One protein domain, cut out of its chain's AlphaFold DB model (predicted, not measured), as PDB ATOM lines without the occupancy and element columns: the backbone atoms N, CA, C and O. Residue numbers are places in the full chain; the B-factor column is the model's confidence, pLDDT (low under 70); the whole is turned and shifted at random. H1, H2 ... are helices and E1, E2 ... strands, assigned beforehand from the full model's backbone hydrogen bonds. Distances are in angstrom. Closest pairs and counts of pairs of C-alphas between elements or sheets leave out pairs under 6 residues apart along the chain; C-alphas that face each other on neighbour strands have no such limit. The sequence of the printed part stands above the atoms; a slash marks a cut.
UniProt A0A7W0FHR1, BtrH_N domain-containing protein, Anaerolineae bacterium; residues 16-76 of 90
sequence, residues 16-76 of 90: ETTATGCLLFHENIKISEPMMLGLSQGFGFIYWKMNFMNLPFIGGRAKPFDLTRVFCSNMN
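AT A GLANCE: This is residues 16 to 76 of the 90 residues of the protein "BtrH_N domain-containing protein" of Anaerolineae bacterium (UniProt A0A7W0FHR1). A small head of three helices, H1, H2 and H3, each touching the other two and crossed at large angles, has an arm made by one two-stranded hairpin, E1 and E2. The arm gives the domain its length: the tip of the hairpin, residues 50 to 55, sticks out free at one end, and at the other end residues 23 to 28, of which 23 to 26 belong to H1, also stand free. The printed part has 61 residues with three named helices and two named strands, in the order H1, H2, E1, E2, H3; the sheet, of order E1 - E2, is antiparallel, and the class is mixed, helices and strands. The whole is loose, with a radius of gyration of the C-alphas of 15.1 A, and its outline is a rod spanning 51 by 17 by 15 A.

IN THESE COORDINATES: Find C-alpha 16 at (184.875, 131.690, 186.750); from there H1, residues 16 to 26, runs 15.8 A to His 26. Go on to H2, residues 33 to 39. Next look at C-alpha 43 at (191.080, 136.626, 197.511), where E1, residues 43 to 48, begins its 15.2 A. The chain returns in E2, residues 57 to 61, over 12.7 A. Then comes H3, residues 66 to 74, which ends at C-alpha 74 at (177.181, 142.191, 196.244), 11.9 A from its first C-alpha.

HOW THE PARTS SIT: Begin in the head, where H1 and H2 touch, about perpendicular at 81 degrees; their closest C-alphas, those of Thr 17 and Glu 33, are 6.3 A apart. H1 and H3 touch at a steep tilt of 43 degrees, the same way, with the C-alphas of Glu 16 and Thr 68 closest at 6.9 A. H2 and H3 touch at a steep tilt of 66 degrees, the same way, with the C-alphas of Leu 39 and Phe 71 closest at 5.6 A. In H1, H2 and H3 every O i to N i+4 pair is within hydrogen-bond range. Now look outward to the hairpin of E1 and E2, whose directions differ by 155 degrees. Find N 46 and O 59 at 2.7 A and N 57 and O 48 at 2.8 A, both within hydrogen-bond range. The closest C-alphas of H2 and E1, those of Leu 37 and Phe 43, are 7.4 A apart. H1 is apart from both strands, H2 and E2 are apart, and so are E1 and H3.

THE WHOLE: The two C-alphas farthest apart, those of Asn 28 and Asn 51, are 51.0 A apart. Without the stretches that stand free, the body spans 41 by 17 by 15 A. You will find no cut between residues 16 and 76. The links H2 to E1 and E2 to H3 are tight, those from H1 to H2 and from E1 to E2 are short, and no link is long. In the B-factor column, the mean pLDDT of the printed part is 89.8 and no printed residue is under 70; E1 has a mean of 80 and E2 of 78.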
ATOM      1  N   GLU A  16     186.116 131.218 186.128       93.06
ATOM      2  CA  GLU A  16     184.875 131.690 186.750       93.06
ATOM      3  C   GLU A  16     184.541 133.121 186.295       93.06
ATOM      4  O   GLU A  16     183.446 133.372 185.801       93.06
ATOM      5  N   THR A  17     185.512 134.039 186.337       94.12
ATOM      6  CA  THR A  17     185.338 135.430 185.884       94.12
ATOM      7  C   THR A  17     185.125 135.536 184.379       94.12
ATOM      8  O   THR A  17     184.350 136.380 183.946       94.12
ATOM      9  N   THR A  18     185.752 134.678 183.571       95.88
ATOM     10  CA  THR A  18     185.481 134.599 182.129       95.88
ATOM     11  C   THR A  18     184.042 134.176 181.850       95.88
ATOM     12  O   THR A  18     183.360 134.817 181.051       95.88
ATOM     13  N   ALA A  19     183.549 133.135 182.528       94.62
ATOM     14  CA  ALA A  19     182.169 132.686 182.369       94.62
ATOM     15  C   ALA A  19     181.170 133.775 182.798       94.62
ATOM     16  O   ALA A  19     180.259 134.105 182.038       94.62
ATOM     17  N   THR A  20     181.372 134.389 183.968       94.88
ATOM     18  CA  THR A  20     180.534 135.497 184.450       94.88
ATOM     19  C   THR A  20     180.610 136.711 183.524       94.88
ATOM     20  O   THR A  20     179.579 137.274 183.168       94.88
ATOM     21  N   GLY A  21     181.806 137.089 183.069       95.69
ATOM     22  CA  GLY A  21     182.021 138.218 182.162       95.69
ATOM     23  C   GLY A  21     181.295 138.054 180.828       95.69
ATOM     24  O   GLY A  21     180.697 139.009 180.341       95.69
ATOM     25  N   CYS A  22     181.268 136.840 180.274       95.50
ATOM     26  CA  CYS A  22     180.477 136.511 179.089       95.50
ATOM     27  C   CYS A  22     178.967 136.732 179.306       95.50
ATOM     28  O   CYS A  22     178.307 137.322 178.451       95.50
ATOM     29  N   LEU A  23     178.422 136.291 180.448       93.56
ATOM     30  CA  LEU A  23     177.003 136.484 180.784       93.56
ATOM     31  C   LEU A  23     176.667 137.969 180.966       93.56
ATOM     32  O   LEU A  23     175.703 138.466 180.393       93.56
ATOM     33  N   LEU A  24     177.508 138.711 181.688       93.69
ATOM     34  CA  LEU A  24     177.334 140.152 181.877       93.69
ATOM     35  C   LEU A  24     177.437 140.925 180.555       93.69
ATOM     36  O   LEU A  24     176.656 141.842 180.311       93.69
ATOM     37  N   PHE A  25     178.354 140.535 179.666       93.31
ATOM     38  CA  PHE A  25     178.482 141.131 178.334       93.31
ATOM     39  C   PHE A  25     177.248 140.895 177.461       93.31
ATOM     40  O   PHE A  25     176.936 141.756 176.629       93.31
ATOM     41  N   HIS A  26     176.555 139.764 177.629       90.94
ATOM     42  CA  HIS A  26     175.273 139.512 176.969       90.94
ATOM     43  C   HIS A  26     174.217 140.538 177.408       90.94
ATOM     44  O   HIS A  26     173.552 141.128 176.562       90.94
ATOM     45  N   GLU A  27     174.197 140.875 178.698       90.81
ATOM     46  CA  GLU A  27     173.340 141.914 179.292       90.81
ATOM     47  C   GLU A  27     173.879 143.351 179.116       90.81
ATOM     48  O   GLU A  27     173.385 144.301 179.721       90.81
ATOM     49  N   ASN A  28     174.902 143.553 178.275       91.06
ATOM     50  CA  ASN A  28     175.579 144.839 178.042       91.06
ATOM     51  C   ASN A  28     176.259 145.464 179.279       91.06
ATOM     52  O   ASN A  28     176.637 146.638 179.252       91.06
ATOM     53  N   ILE A  29     176.497 144.679 180.327       92.19
ATOM     54  CA  ILE A  29     177.224 145.091 181.526       92.19
ATOM     55  C   ILE A  29     178.715 144.843 181.303       92.19
ATOM     56  O   ILE A  29     179.157 143.709 181.123       92.19
ATOM     57  N   LYS A  30     179.517 145.911 181.328       92.75
ATOM     58  CA  LYS A  30     180.975 145.824 181.184       92.75
ATOM     59  C   LYS A  30     181.655 146.018 182.529       92.75
ATOM     60  O   LYS A  30     181.564 147.086 183.125       92.75
ATOM     61  N   ILE A  31     182.384 145.000 182.963       94.31
ATOM     62  CA  ILE A  31     183.164 145.005 184.195       94.31
ATOM     63  C   ILE A  31     184.535 144.391 183.919       94.31
ATOM     64  O   ILE A  31     184.654 143.482 183.099       94.31
ATOM     65  N   SER A  32     185.581 144.914 184.554       95.88
ATOM     66  CA  SER A  32     186.925 144.353 184.424       95.88
ATOM     67  C   SER A  32     187.097 143.135 185.336       95.88
ATOM     68  O   SER A  32     186.472 143.033 186.391       95.88
ATOM     69  N   GLU A  33     187.992 142.223 184.964       94.94
ATOM     70  CA  GLU A  33     188.272 141.013 185.746       94.94
ATOM     71  C   GLU A  33     188.796 141.330 187.157       94.94
ATOM     72  O   GLU A  33     188.277 140.747 188.111       94.94
ATOM     73  N   PRO A  34     189.714 142.302 187.355       93.69
ATOM     74  CA  PRO A  34     190.103 142.725 188.699       93.69
ATOM     75  C   PRO A  34     188.927 143.242 189.536       93.69
ATOM     76  O   PRO A  34     188.882 143.000 190.741       93.69
ATOM     77  N   MET A  35     187.962 143.928 188.914       95.31
ATOM     78  CA  MET A  35     186.785 144.444 189.614       95.31
ATOM     79  C   MET A  35     185.822 143.321 190.002       95.31
ATOM     80  O   MET A  35     185.337 143.328 191.130       95.31
ATOM     81  N   MET A  36     185.609 142.327 189.129       94.56
ATOM     82  CA  MET A  36     184.870 141.113 189.494       94.56
ATOM     83  C   MET A  36     185.529 140.423 190.687       94.56
ATOM     84  O   MET A  36     184.870 140.207 191.691       94.56
ATOM     85  N   LEU A  37     186.843 140.180 190.644       92.00
ATOM     86  CA  LEU A  37     187.574 139.527 191.738       92.00
ATOM     87  C   LEU A  37     187.485 140.290 193.067       92.00
ATOM     88  O   LEU A  37     187.314 139.671 194.120       92.00
ATOM     89  N   GLY A  38     187.586 141.621 193.017       91.62
ATOM     90  CA  GLY A  38     187.438 142.479 194.190       91.62
ATOM     91  C   GLY A  38     186.030 142.413 194.781       91.62
ATOM     92  O   GLY A  38     185.875 142.151 195.973       91.62
ATOM     93  N   LEU A  39     185.001 142.582 193.947       94.75
ATOM     94  CA  LEU A  39     183.595 142.525 194.362       94.75
ATOM     95  C   LEU A  39     183.165 141.119 194.794       94.75
ATOM     96  O   LEU A  39     182.307 140.985 195.656       94.75
ATOM     97  N   SER A  40     183.787 140.071 194.263       93.44
ATOM     98  CA  SER A  40     183.601 138.685 194.698       93.44
ATOM     99  C   SER A  40     184.257 138.358 196.033       93.44
ATOM    100  O   SER A  40     184.073 137.250 196.527       93.44
ATOM    101  N   GLN A  41     185.094 139.248 196.581       90.69
ATOM    102  CA  GLN A  41     185.954 138.932 197.730       90.69
ATOM    103  C   GLN A  41     186.781 137.653 197.466       90.69
ATOM    104  O   GLN A  41     187.024 136.837 198.355       90.69
ATOM    105  N   GLY A  42     187.189 137.453 196.203       82.69
ATOM    106  CA  GLY A  42     187.728 136.182 195.705       82.69
ATOM    107  C   GLY A  42     189.096 135.815 196.283       82.69
ATOM    108  O   GLY A  42     189.495 134.647 196.251       82.69
ATOM    109  N   PHE A  43     189.800 136.800 196.843       80.31
ATOM    110  CA  PHE A  43     191.080 136.626 197.511       80.31
ATOM    111  C   PHE A  43     190.949 136.954 198.994       80.31
ATOM    112  O   PHE A  43     190.539 138.047 199.377       80.31
ATOM    113  N   GLY A  44     191.340 135.995 199.824       73.25
ATOM    114  CA  GLY A  44     191.637 136.227 201.227       73.25
ATOM    115  C   GLY A  44     193.111 136.579 201.391       73.25
ATOM    116  O   GLY A  44     193.940 136.244 200.547       73.25
ATOM    117  N   PHE A  45     193.446 137.226 202.501       74.81
ATOM    118  CA  PHE A  45     194.832 137.454 202.881       74.81
ATOM    119  C   PHE A  45     195.167 136.612 204.111       74.81
ATOM    120  O   PHE A  45     194.731 136.907 205.222       74.81
ATOM    121  N   ILE A  46     195.943 135.554 203.903       79.25
ATOM    122  CA  ILE A  46     196.588 134.775 204.955       79.25
ATOM    123  C   ILE A  46     198.081 135.011 204.820       79.25
ATOM    124  O   ILE A  46     198.680 134.672 203.800       79.25
ATOM    125  N   TYR A  47     198.670 135.561 205.874       84.06
ATOM    126  CA  TYR A  47     200.108 135.606 206.053       84.06
ATOM    127  C   TYR A  47     200.495 134.547 207.075       84.06
ATOM    128  O   TYR A  47     200.110 134.635 208.242       84.06
ATOM    129  N   TRP A  48     201.265 133.549 206.650       86.62
ATOM    130  CA  TRP A  48     201.769 132.525 207.556       86.62
ATOM    131  C   TRP A  48     203.272 132.332 207.385       86.62
ATOM    132  O   TRP A  48     203.760 131.997 206.307       86.62
ATOM    133  N   LYS A  49     204.015 132.543 208.473       87.44
ATOM    134  CA  LYS A  49     205.465 132.359 208.538       87.44
ATOM    135  C   LYS A  49     205.810 131.406 209.681       87.44
ATOM    136  O   LYS A  49     205.492 131.694 210.831       87.44
ATOM    137  N   MET A  50     206.475 130.294 209.368       90.12
ATOM    138  CA  MET A  50     207.041 129.363 210.351       90.12
ATOM    139  C   MET A  50     208.569 129.421 210.326       90.12
ATOM    140  O   MET A  50     209.161 129.734 209.296       90.12
ATOM    141  N   ASN A  51     209.214 129.076 211.442       90.38
ATOM    142  CA  ASN A  51     210.676 129.159 211.586       90.38
ATOM    143  C   ASN A  51     211.457 128.295 210.581       90.38
ATOM    144  O   ASN A  51     212.607 128.598 210.289       90.38
ATOM    145  N   PHE A  52     210.844 127.236 210.050       92.69
ATOM    146  CA  PHE A  52     211.453 126.342 209.061       92.69
ATOM    147  C   PHE A  52     211.124 126.715 207.605       92.69
ATOM    148  O   PHE A  52     211.534 126.013 206.684       92.69
ATOM    149  N   MET A  53     210.354 127.784 207.374       90.19
ATOM    150  CA  MET A  53     209.979 128.225 206.032       90.19
ATOM    151  C   MET A  53     210.927 129.317 205.533       90.19
ATOM    152  O   MET A  53     211.079 130.356 206.175       90.19
ATOM    153  N   ASN A  54     211.485 129.125 204.337       84.75
ATOM    154  CA  ASN A  54     212.333 130.129 203.684       84.75
ATOM    155  C   ASN A  54     211.546 131.357 203.185       84.75
ATOM    156  O   ASN A  54     212.115 132.436 203.056       84.75
ATOM    157  N   LEU A  55     210.246 131.208 202.908       82.31
ATOM    158  CA  LEU A  55     209.350 132.276 202.454       82.31
ATOM    159  C   LEU A  55     207.995 132.149 203.164       82.31
ATOM    160  O   LEU A  55     207.577 131.027 203.449       82.31
ATOM    161  N   PRO A  56     207.297 133.260 203.458       80.00
ATOM    162  CA  PRO A  56     205.951 133.195 204.015       80.00
ATOM    163  C   PRO A  56     204.975 132.579 203.004       80.00
ATOM    164  O   PRO A  56     205.056 132.847 201.805       80.00
ATOM    165  N   PHE A  57     204.021 131.788 203.493       82.75
ATOM    166  CA  PHE A  57     202.861 131.395 202.703       82.75
ATOM    167  C   PHE A  57     201.912 132.588 202.611       82.75
ATOM    168  O   PHE A  57     201.489 133.133 203.635       82.75
ATOM    169  N   ILE A  58     201.600 132.971 201.377       75.75
ATOM    170  CA  ILE A  58     200.563 133.941 201.053       75.75
ATOM    171  C   ILE A  58     199.447 133.153 200.386       75.75
ATOM    172  O   ILE A  58     199.642 132.565 199.322       75.75
ATOM    173  N   GLY A  59     198.292 133.106 201.033       76.31
ATOM    174  CA  GLY A  59     197.146 132.369 200.525       76.31
ATOM    175  C   GLY A  59     195.831 132.984 200.959       76.31
ATOM    176  O   GLY A  59     195.799 133.998 201.643       76.31
ATOM    177  N   GLY A  60     194.745 132.338 200.555       77.69
ATOM    178  CA  GLY A  60     193.392 132.849 200.721       77.69
ATOM    179  C   GLY A  60     192.744 132.984 199.353       77.69
ATOM    180  O   GLY A  60     192.950 133.957 198.636       77.69
ATOM    181  N   ARG A  61     191.963 131.977 198.979       79.19
ATOM    182  CA  ARG A  61     191.124 132.003 197.782       79.19
ATOM    183  C   ARG A  61     189.726 131.574 198.192       79.19
ATOM    184  O   ARG A  61     189.598 130.644 198.992       79.19
ATOM    185  N   ALA A  62     188.712 132.225 197.639       84.31
ATOM    186  CA  ALA A  62     187.340 131.752 197.734       84.31
ATOM    187  C   ALA A  62     187.234 130.304 197.218       84.31
ATOM    188  O   ALA A  62     188.041 129.854 196.389       84.31
ATOM    189  N   LYS A  63     186.256 129.546 197.724       87.56
ATOM    190  CA  LYS A  63     186.004 128.206 197.183       87.56
ATOM    191  C   LYS A  63     185.539 128.337 195.729       87.56
ATOM    192  O   LYS A  63     185.050 129.400 195.344       87.56
ATOM    193  N   PRO A  64     185.696 127.281 194.913       85.62
ATOM    194  CA  PRO A  64     185.108 127.273 193.581       85.62
ATOM    195  C   PRO A  64     183.639 127.691 193.638       85.62
ATOM    196  O   PRO A  64     182.910 127.236 194.519       85.62
ATOM    197  N   PHE A  65     183.234 128.550 192.712       90.25
ATOM    198  CA  PHE A  65     181.882 129.076 192.542       90.25
ATOM    199  C   PHE A  65     181.391 130.064 193.617       90.25
ATOM    200  O   PHE A  65     180.492 130.861 193.339       90.25
ATOM    201  N   ASP A  66     182.026 130.131 194.796       92.19
ATOM    202  CA  ASP A  66     181.756 131.199 195.775       92.19
ATOM    203  C   ASP A  66     182.065 132.583 195.182       92.19
ATOM    204  O   ASP A  66     181.391 133.556 195.510       92.19
ATOM    205  N   LEU A  67     183.031 132.670 194.260       92.88
ATOM    206  CA  LEU A  67     183.373 133.903 193.550       92.88
ATOM    207  C   LEU A  67     182.149 134.487 192.826       92.88
ATOM    208  O   LEU A  67     181.848 135.673 192.983       92.88
ATOM    209  N   THR A  68     181.425 133.654 192.075       94.06
ATOM    210  CA  THR A  68     180.217 134.048 191.335       94.06
ATOM    211  C   THR A  68     179.065 134.364 192.283       94.06
ATOM    212  O   THR A  68     178.420 135.400 192.133       94.06
ATOM    213  N   ARG A  69     178.834 133.526 193.304       95.31
ATOM    214  CA  ARG A  69     177.760 133.742 194.289       95.31
ATOM    215  C   ARG A  69     177.924 135.063 195.043       95.31
ATOM    216  O   ARG A  69     176.979 135.843 195.136       95.31
ATOM    217  N   VAL A  70     179.127 135.338 195.554       95.75
ATOM    218  CA  VAL A  70     179.427 136.577 196.293       95.75
ATOM    219  C   VAL A  70     179.348 137.790 195.374       95.75
ATOM    220  O   VAL A  70     178.800 138.814 195.776       95.75
ATOM    221  N   PHE A  71     179.834 137.674 194.135       95.62
ATOM    222  CA  PHE A  71     179.684 138.733 193.140       95.62
ATOM    223  C   PHE A  71     178.218 139.096 192.911       95.62
ATOM    224  O   PHE A  71     177.849 140.260 193.055       95.62
ATOM    225  N   CYS A  72     177.382 138.103 192.593       95.56
ATOM    226  CA  CYS A  72     175.959 138.307 192.349       95.56
ATOM    227  C   CYS A  72     175.261 138.920 193.568       95.56
ATOM    228  O   CYS A  72     174.536 139.898 193.417       95.56
ATOM    229  N   SER A  73     175.559 138.428 194.776       96.50
ATOM    230  CA  SER A  73     175.044 138.989 196.031       96.50
ATOM    231  C   SER A  73     175.418 140.468 196.210       96.50
ATOM    232  O   SER A  73     174.545 141.311 196.409       96.50
ATOM    233  N   ASN A  74     176.700 140.816 196.057       96.75
ATOM    234  CA  ASN A  74     177.181 142.191 196.244       96.75
ATOM    235  C   ASN A  74     176.688 143.155 195.154       96.75
ATOM    236  O   ASN A  74     176.577 144.355 195.400       96.75
ATOM    237  N   MET A  75     176.386 142.638 193.962       95.38
ATOM    238  CA  MET A  75     175.854 143.408 192.835       95.38
ATOM    239  C   MET A  75     174.324 143.403 192.765       95.38
ATOM    240  O   MET A  75     173.766 144.024 191.862       95.38
ATOM    241  N   ASN A  76     173.648 142.722 193.697       95.00
ATOM    242  CA  ASN A  76     172.200 142.526 193.693       95.00
ATOM    243  C   ASN A  76     171.680 141.939 192.360       95.00
ATOM    244  O   ASN A  76     170.679 142.396 191.806       95.00
TER     245      ASN A  76